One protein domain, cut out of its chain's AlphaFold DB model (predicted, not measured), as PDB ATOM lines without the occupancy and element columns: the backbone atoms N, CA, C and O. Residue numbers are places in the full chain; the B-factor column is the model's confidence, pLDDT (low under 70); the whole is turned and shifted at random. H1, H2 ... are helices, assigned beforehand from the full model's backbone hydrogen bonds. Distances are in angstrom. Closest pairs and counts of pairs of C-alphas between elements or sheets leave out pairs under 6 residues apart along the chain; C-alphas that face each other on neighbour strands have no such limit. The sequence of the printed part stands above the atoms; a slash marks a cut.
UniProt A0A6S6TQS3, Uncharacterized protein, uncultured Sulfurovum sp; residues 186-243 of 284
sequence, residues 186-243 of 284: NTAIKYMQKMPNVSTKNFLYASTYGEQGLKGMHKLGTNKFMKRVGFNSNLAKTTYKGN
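This is residues 186 to 243 of the 284 residues of an uncharacterized protein of uncultured Sulfurovum sp (UniProt A0A6S6TQS3). Four short helices are set loosely round a fifth, H2, which lies nearest the middle. H1 and H3 run side by side on one side of H2, H4 makes a corner with H3, and H5 lies by itself at the opposite end from H1, touching no helix. The printed part has 58 residues, with five named helices, H1 to H5 in that order along the chain, and no named strand. The class is all helix. The whole is compact, with a radius of gyration of the C-alphas of 11.1 A, and spans 30 by 22 by 19 A.

H1, residues 187 to 194, touches H3, residues 210 to 220, the closest C-alphas being those of Thr 187 and Glu 211, 6.4 A apart. These two run the same way at a shallow tilt of 21 degrees. H1 is close to but not clearly touching H2, residues 200 to 207, where the C-alphas of Ala 188 and Ser 207 come closest at 7.5 A. H2 touches H3, the closest C-alphas being those of Ala 206 and Gly 213 at 4.7 A, and the two run opposite ways at a steep tilt of 67 degrees. H3 is the hub, touching three helices. The third is H4, residues 222 to 228: the two only just touch, only at the corner, with 3 pairs of C-alphas within 8 A, the closest those of Met 217 and Phe 225 at 5.3 A. Their lines stand at 72 degrees, only just about perpendicular. H2 and H4 are close but not clearly touching, with the C-alphas of Asn 202 and Thr 222 closest at 7.5 A. H5, residues 233 to 240, is near H2 and apart from H1, H3 and H4. In H1, H2, H3 and H4 every O i to N i+4 pair is within hydrogen-bond range; in H5 it is 3 of 4.

H1 begins with C-alpha 187 at (5.808, -5.900, -43.284) and is 10.8 A long. H2 measures 10.4 A from first to last C-alpha. H3, the longest helix with 11 residues, measures 15.8 A and begins with C-alpha 210 at (11.101, -7.902, -50.144). H4 measures 10.0 A. H5 measures 10.9 A and ends with C-alpha 240 at (21.494, 5.915, -55.787).

The two C-alphas farthest apart are those of Lys 194 and Asn 243, at 31.6 A. The printed part has no cut, and the four links between helices are tight. The mean pLDDT of the printed part is 81.9; residues 230 to 243 are under 70, and H5 has a mean of 48.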
ATOM      1  N   ASN A 186       3.341  -4.975 -46.742       82.69
ATOM      2  CA  ASN A 186       3.144  -4.169 -45.527       82.69
ATOM      3  C   ASN A 186       4.031  -4.528 -44.310       82.69
ATOM      4  O   ASN A 186       3.940  -3.870 -43.270       82.69
ATOM      5  N   THR A 187       4.943  -5.499 -44.410       89.69
ATOM      6  CA  THR A 187       5.808  -5.900 -43.284       89.69
ATOM      7  C   THR A 187       6.941  -4.912 -42.998       89.69
ATOM      8  O   THR A 187       7.508  -4.925 -41.901       89.69
ATOM      9  N   ALA A 188       7.246  -3.991 -43.923       91.81
ATOM     10  CA  ALA A 188       8.270  -2.968 -43.716       91.81
ATOM     11  C   ALA A 188       8.018  -2.096 -42.477       91.81
ATOM     12  O   ALA A 188       8.976  -1.727 -41.804       91.81
ATOM     13  N   ILE A 189       6.763  -1.811 -42.111       91.81
ATOM     14  CA  ILE A 189       6.456  -1.039 -40.890       91.81
ATOM     15  C   ILE A 189       6.895  -1.819 -39.646       91.81
ATOM     16  O   ILE A 189       7.590  -1.279 -38.787       91.81
ATOM     17  N   LYS A 190       6.559  -3.114 -39.590       93.25
ATOM     18  CA  LYS A 190       6.935  -4.021 -38.495       93.25
ATOM     19  C   LYS A 190       8.454  -4.099 -38.342       93.25
ATOM     20  O   LYS A 190       8.976  -3.976 -37.237       93.25
ATOM     21  N   TYR A 191       9.179  -4.274 -39.445       94.31
ATOM     22  CA  TYR A 191      10.641  -4.340 -39.409       94.31
ATOM     23  C   TYR A 191      11.293  -2.990 -39.108       94.31
ATOM     24  O   TYR A 191      12.303  -2.960 -38.414       94.31
ATOM     25  N   MET A 192      10.703  -1.876 -39.546       93.75
ATOM     26  CA  MET A 192      11.161  -0.534 -39.178       93.75
ATOM     27  C   MET A 192      11.111  -0.331 -37.656       93.75
ATOM     28  O   MET A 192      12.049   0.230 -37.094       93.75
ATOM     29  N   GLN A 193      10.052  -0.806 -36.990       93.12
ATOM     30  CA  GLN A 193       9.929  -0.743 -35.529       93.12
ATOM     31  C   GLN A 193      10.932  -1.647 -34.812       93.12
ATOM     32  O   GLN A 193      11.512  -1.238 -33.814       93.12
ATOM     33  N   LYS A 194      11.152  -2.863 -35.325       94.38
ATOM     34  CA  LYS A 194      12.127  -3.814 -34.764       94.38
ATOM     35  C   LYS A 194      13.581  -3.394 -34.978       94.38
ATOM     36  O   LYS A 194      14.471  -3.900 -34.305       94.38
ATOM     37  N   MET A 195      13.829  -2.510 -35.940       93.31
ATOM     38  CA  MET A 195      15.158  -2.055 -36.340       93.31
ATOM     39  C   MET A 195      15.209  -0.517 -36.428       93.31
ATOM     40  O   MET A 195      15.412   0.041 -37.518       93.31
ATOM     41  N   PRO A 196      15.028   0.195 -35.296       90.56
ATOM     42  CA  PRO A 196      14.949   1.656 -35.294       90.56
ATOM     43  C   PRO A 196      16.280   2.304 -35.701       90.56
ATOM     44  O   PRO A 196      16.275   3.281 -36.445       90.56
ATOM     45  N   ASN A 197      17.404   1.698 -35.310       91.50
ATOM     46  CA  ASN A 197      18.752   2.251 -35.485       91.50
ATOM     47  C   ASN A 197      19.380   1.942 -36.855       91.50
ATOM     48  O   ASN A 197      20.498   2.359 -37.146       91.50
ATOM     49  N   VAL A 198      18.694   1.186 -37.716       92.25
ATOM     50  CA  VAL A 198      19.213   0.866 -39.052       92.25
ATOM     51  C   VAL A 198      19.153   2.110 -39.936       92.25
ATOM     52  O   VAL A 198      18.145   2.809 -39.974       92.25
ATOM     53  N   SER A 199      20.204   2.396 -40.705       91.81
ATOM     54  CA  SER A 199      20.173   3.540 -41.623       91.81
ATOM     55  C   SER A 199      19.078   3.365 -42.684       91.81
ATOM     56  O   SER A 199      18.819   2.257 -43.161       91.81
ATOM     57  N   THR A 200      18.436   4.460 -43.099       90.94
ATOM     58  CA  THR A 200      17.427   4.430 -44.174       90.94
ATOM     59  C   THR A 200      17.975   3.758 -45.433       90.94
ATOM     60  O   THR A 200      17.273   2.983 -46.069       90.94
ATOM     61  N   LYS A 201      19.253   3.986 -45.755       89.25
ATOM     62  CA  LYS A 201      19.940   3.376 -46.898       89.25
ATOM     63  C   LYS A 201      19.985   1.848 -46.812       89.25
ATOM     64  O   LYS A 201      19.596   1.181 -47.765       89.25
ATOM     65  N   ASN A 202      20.423   1.304 -45.678       91.25
ATOM     66  CA  ASN A 202      20.541  -0.144 -45.500       91.25
ATOM     67  C   ASN A 202      19.158  -0.794 -45.449       91.25
ATOM     68  O   ASN A 202      18.950  -1.834 -46.061       91.25
ATOM     69  N   PHE A 203      18.191  -0.141 -44.800       93.19
ATOM     70  CA  PHE A 203      16.810  -0.614 -44.774       93.19
ATOM     71  C   PHE A 203      16.202  -0.679 -46.182       93.19
ATOM     72  O   PHE A 203      15.611  -1.691 -46.553       93.19
ATOM     73  N   LEU A 204      16.381   0.379 -46.986       90.94
ATOM     74  CA  LEU A 204      15.946   0.402 -48.385       90.94
ATOM     75  C   LEU A 204      16.617  -0.711 -49.192       90.94
ATOM     76  O   LEU A 204      15.949  -1.376 -49.973       90.94
ATOM     77  N   TYR A 205      17.910  -0.946 -48.983       89.75
ATOM     78  CA  TYR A 205      18.612  -2.023 -49.669       89.75
ATOM     79  C   TYR A 205      18.078  -3.406 -49.275       89.75
ATOM     80  O   TYR A 205      17.752  -4.205 -50.137       89.75
ATOM     81  N   ALA A 206      17.873  -3.680 -47.986       91.31
ATOM     82  CA  ALA A 206      17.251  -4.935 -47.566       91.31
ATOM     83  C   ALA A 206      15.840  -5.113 -48.141       91.31
ATOM     84  O   ALA A 206      15.464  -6.220 -48.513       91.31
ATOM     85  N   SER A 207      15.073  -4.027 -48.261       90.62
ATOM     86  CA  SER A 207      13.722  -4.080 -48.819       90.62
ATOM     87  C   SER A 207      13.665  -4.425 -50.311       90.62
ATOM     88  O   SER A 207      12.601  -4.826 -50.779       90.62
ATOM     89  N   THR A 208      14.774  -4.325 -51.062       88.44
ATOM     90  CA  THR A 208      14.796  -4.761 -52.472       88.44
ATOM     91  C   THR A 208      14.639  -6.272 -52.605       88.44
ATOM     92  O   THR A 208      14.182  -6.744 -53.637       88.44
ATOM     93  N   TYR A 209      14.956  -7.028 -51.550       88.75
ATOM     94  CA  TYR A 209      14.696  -8.468 -51.447       88.75
ATOM     95  C   TYR A 209      13.332  -8.770 -50.788       88.75
ATOM     96  O   TYR A 209      13.108  -9.868 -50.272       88.75
ATOM     97  N   GLY A 210      12.432  -7.782 -50.736       89.44
ATOM     98  CA  GLY A 210      11.101  -7.902 -50.144       89.44
ATOM     99  C   GLY A 210      11.126  -8.181 -48.637       89.44
ATOM    100  O   GLY A 210      12.002  -7.723 -47.899       89.44
ATOM    101  N   GLU A 211      10.141  -8.945 -48.163       90.62
ATOM    102  CA  GLU A 211      10.027  -9.325 -46.750       90.62
ATOM    103  C   GLU A 211      11.238 -10.141 -46.264       90.62
ATOM    104  O   GLU A 211      11.724  -9.923 -45.149       90.62
ATOM    105  N   GLN A 212      11.755 -11.055 -47.091       91.31
ATOM    106  CA  GLN A 212      12.852 -11.944 -46.695       91.31
ATOM    107  C   GLN A 212      14.157 -11.180 -46.465       91.31
ATOM    108  O   GLN A 212      14.892 -11.511 -45.536       91.31
ATOM    109  N   GLY A 213      14.422 -10.118 -47.231       91.75
ATOM    110  CA  GLY A 213      15.573  -9.247 -46.984       91.75
ATOM    111  C   GLY A 213      15.495  -8.527 -45.646       91.75
ATOM    112  O   GLY A 213      16.455  -8.535 -44.876       91.75
ATOM    113  N   LEU A 214      14.331  -7.958 -45.325       94.56
ATOM    114  CA  LEU A 214      14.104  -7.291 -44.040       94.56
ATOM    115  C   LEU A 214      14.181  -8.275 -42.864       94.56
ATOM    116  O   LEU A 214      14.806  -7.978 -41.844       94.56
ATOM    117  N   LYS A 215      13.611  -9.473 -43.026       95.19
ATOM    118  CA  LYS A 215      13.701 -10.572 -42.055       95.19
ATOM    119  C   LYS A 215      15.142 -11.043 -41.863       95.19
ATOM    120  O   LYS A 215      15.575 -11.228 -40.728       95.19
ATOM    121  N   GLY A 216      15.880 -11.221 -42.955       94.56
ATOM    122  CA  GLY A 216      17.282 -11.625 -42.955       94.56
ATOM    123  C   GLY A 216      18.166 -10.596 -42.260       94.56
ATOM    124  O   GLY A 216      18.954 -10.961 -41.390       94.56
ATOM    125  N   MET A 217      17.977  -9.310 -42.564       94.94
ATOM    126  CA  MET A 217      18.677  -8.214 -41.891       94.94
ATOM    127  C   MET A 217      18.377  -8.179 -40.391       94.94
ATOM    128  O   MET A 217      19.302  -8.033 -39.594       94.94
ATOM    129  N   HIS A 218      17.115  -8.362 -39.998       96.00
ATOM    130  CA  HIS A 218      16.727  -8.398 -38.589       96.00
ATOM    131  C   HIS A 218      17.375  -9.562 -37.831       96.00
ATOM    132  O   HIS A 218      17.860  -9.363 -36.723       96.00
ATOM    133  N   LYS A 219      17.411 -10.759 -38.430       95.81
ATOM    134  CA  LYS A 219      17.988 -11.959 -37.803       95.81
ATOM    135  C   LYS A 219      19.514 -11.934 -37.734       95.81
ATOM    136  O   LYS A 219      20.088 -12.336 -36.733       95.81
ATOM    137  N   LEU A 220      20.174 -11.515 -38.813       92.69
ATOM    138  CA  LEU A 220      21.637 -11.570 -38.929       92.69
ATOM    139  C   LEU A 220      22.322 -10.324 -38.353       92.69
ATOM    140  O   LEU A 220      23.520 -10.352 -38.074       92.69
ATOM    141  N   GLY A 221      21.576  -9.231 -38.203       92.75
ATOM    142  CA  GLY A 221      22.118  -7.906 -37.949       92.75
ATOM    143  C   GLY A 221      22.644  -7.250 -39.227       92.75
ATOM    144  O   GLY A 221      23.098  -7.910 -40.167       92.75
ATOM    145  N   THR A 222      22.607  -5.918 -39.253       90.81
ATOM    146  CA  THR A 222      22.934  -5.101 -40.430       90.81
ATOM    147  C   THR A 222      24.298  -5.446 -41.016       90.81
ATOM    148  O   THR A 222      24.392  -5.739 -42.200       90.81
ATOM    149  N   ASN A 223      25.355  -5.480 -40.204       90.31
ATOM    150  CA  ASN A 223      26.718  -5.655 -40.716       90.31
ATOM    151  C   ASN A 223      26.914  -7.019 -41.393       90.31
ATOM    152  O   ASN A 223      27.454  -7.087 -42.496       90.31
ATOM    153  N   LYS A 224      26.442  -8.105 -40.763       92.12
ATOM    154  CA  LYS A 224      26.563  -9.465 -41.313       92.12
ATOM    155  C   LYS A 224      25.689  -9.644 -42.550       92.12
ATOM    156  O   LYS A 224      26.148 -10.224 -43.530       92.12
ATOM    157  N   PHE A 225      24.463  -9.116 -42.520       92.88
ATOM    158  CA  PHE A 225      23.579  -9.139 -43.679       92.88
ATOM    159  C   PHE A 225      24.234  -8.439 -44.868       92.88
ATOM    160  O   PHE A 225      24.409  -9.073 -45.899       92.88
ATOM    161  N   MET A 226      24.680  -7.188 -44.700       89.50
ATOM    162  CA  MET A 226      25.243  -6.380 -45.787       89.50
ATOM    163  C   MET A 226      26.511  -6.999 -46.392       89.50
ATOM    164  O   MET A 226      26.676  -6.949 -47.609       89.50
ATOM    165  N   LYS A 227      27.359  -7.644 -45.577       87.69
ATOM    166  CA  LYS A 227      28.492  -8.445 -46.074       87.69
ATOM    167  C   LYS A 227      28.024  -9.638 -46.915       87.69
ATOM    168  O   LYS A 227      28.554  -9.860 -47.995       87.69
ATOM    169  N   ARG A 228      27.010 -10.380 -46.449       87.69
ATOM    170  CA  ARG A 228      26.485 -11.576 -47.134       87.69
ATOM    171  C   ARG A 228      25.835 -11.263 -48.478       87.69
ATOM    172  O   ARG A 228      26.007 -12.024 -49.416       87.69
ATOM    173  N   VAL A 229      25.088 -10.166 -48.571       84.75
ATOM    174  CA  VAL A 229      24.410  -9.775 -49.818       84.75
ATOM    175  C   VAL A 229      25.307  -8.970 -50.767       84.75
ATOM    176  O   VAL A 229      24.825  -8.446 -51.765       84.75
ATOM    177  N   GLY A 230      26.610  -8.863 -50.476       69.44
ATOM    178  CA  GLY A 230      27.575  -8.218 -51.365       69.44
ATOM    179  C   GLY A 230      27.374  -6.709 -51.506       69.44
ATOM    180  O   GLY A 230      27.640  -6.150 -52.572       69.44
ATOM    181  N   PHE A 231      26.906  -6.020 -50.457       64.44
ATOM    182  CA  PHE A 231      26.772  -4.564 -50.491       64.44
ATOM    183  C   PHE A 231      28.148  -3.891 -50.449       64.44
ATOM    184  O   PHE A 231      28.614  -3.430 -49.409       64.44
ATOM    185  N   ASN A 232      28.797  -3.806 -51.606       55.81
ATOM    186  CA  ASN A 232      29.962  -2.958 -51.784       55.81
ATOM    187  C   ASN A 232      29.506  -1.499 -51.893       55.81
ATOM    188  O   ASN A 232      28.553  -1.167 -52.604       55.81
ATOM    189  N   SER A 233      30.204  -0.602 -51.195       53.62
ATOM    190  CA  SER A 233      29.932   0.844 -51.154       53.62
ATOM    191  C   SER A 233      29.798   1.487 -52.549       53.62
ATOM    192  O   SER A 233      29.088   2.487 -52.696       53.62
ATOM    193  N   ASN A 234      30.392   0.869 -53.573       47.78
ATOM    194  CA  ASN A 234      30.313   1.261 -54.982       47.78
ATOM    195  C   ASN A 234      28.949   0.961 -55.641       47.78
ATOM    196  O   ASN A 234      28.427   1.823 -56.347       47.78
ATOM    197  N   LEU A 235      28.303  -0.176 -55.345       48.97
ATOM    198  CA  LEU A 235      26.957  -0.509 -55.859       48.97
ATOM    199  C   LEU A 235      25.871   0.411 -55.287       48.97
ATOM    200  O   LEU A 235      24.852   0.717 -55.911       48.97
ATOM    201  N   ALA A 236      26.116   0.906 -54.079       50.38
ATOM    202  CA  ALA A 236      25.238   1.859 -53.435       50.38
ATOM    203  C   ALA A 236      25.293   3.252 -54.086       50.38
ATOM    204  O   ALA A 236      24.301   3.978 -54.039       50.38
ATOM    205  N   LYS A 237      26.429   3.625 -54.692       44.53
ATOM    206  CA  LYS A 237      26.569   4.870 -55.464       44.53
ATOM    207  C   LYS A 237      25.887   4.756 -56.833       44.53
ATOM    208  O   LYS A 237      25.231   5.708 -57.251       44.53
ATOM    209  N   THR A 238      25.967   3.600 -57.495       48.44
ATOM    210  CA  THR A 238      25.338   3.372 -58.811       48.44
ATOM    211  C   THR A 238      23.815   3.236 -58.725       48.44
ATOM    212  O   THR A 238      23.106   3.836 -59.530       48.44
ATOM    213  N   THR A 239      23.297   2.565 -57.691       48.59
ATOM    214  CA  THR A 239      21.843   2.446 -57.447       48.59
ATOM    215  C   THR A 239      21.222   3.776 -56.994       48.59
ATOM    216  O   THR A 239      20.091   4.095 -57.351       48.59
ATOM    217  N   TYR A 240      21.961   4.594 -56.232       44.03
ATOM    218  CA  TYR A 240      21.494   5.915 -55.787       44.03
ATOM    219  C   TYR A 240      21.398   6.937 -56.930       44.03
ATOM    220  O   TYR A 240      20.516   7.790 -56.899       44.03
ATOM    221  N   LYS A 241      22.257   6.835 -57.955       47.84
ATOM    222  CA  LYS A 241      22.242   7.728 -59.126       47.84
ATOM    223  C   LYS A 241      21.230   7.341 -60.216       47.84
ATOM    224  O   LYS A 241      21.202   7.996 -61.247       47.84
ATOM    225  N   GLY A 242      20.403   6.308 -60.014       51.56
ATOM    226  CA  GLY A 242      19.394   5.911 -61.008       51.56
ATOM    227  C   GLY A 242      19.990   5.414 -62.329       51.56
ATOM    228  O   GLY A 242      19.315   5.430 -63.352       51.56
ATOM    229  N   ASN A 243      21.249   4.968 -62.328       51.81
ATOM    230  CA  ASN A 243      21.945   4.588 -63.551       51.81
ATOM    231  C   ASN A 243      21.681   3.114 -63.904       51.81
ATOM    232  O   ASN A 243      22.597   2.291 -63.920       51.81
TER     233      ASN A 243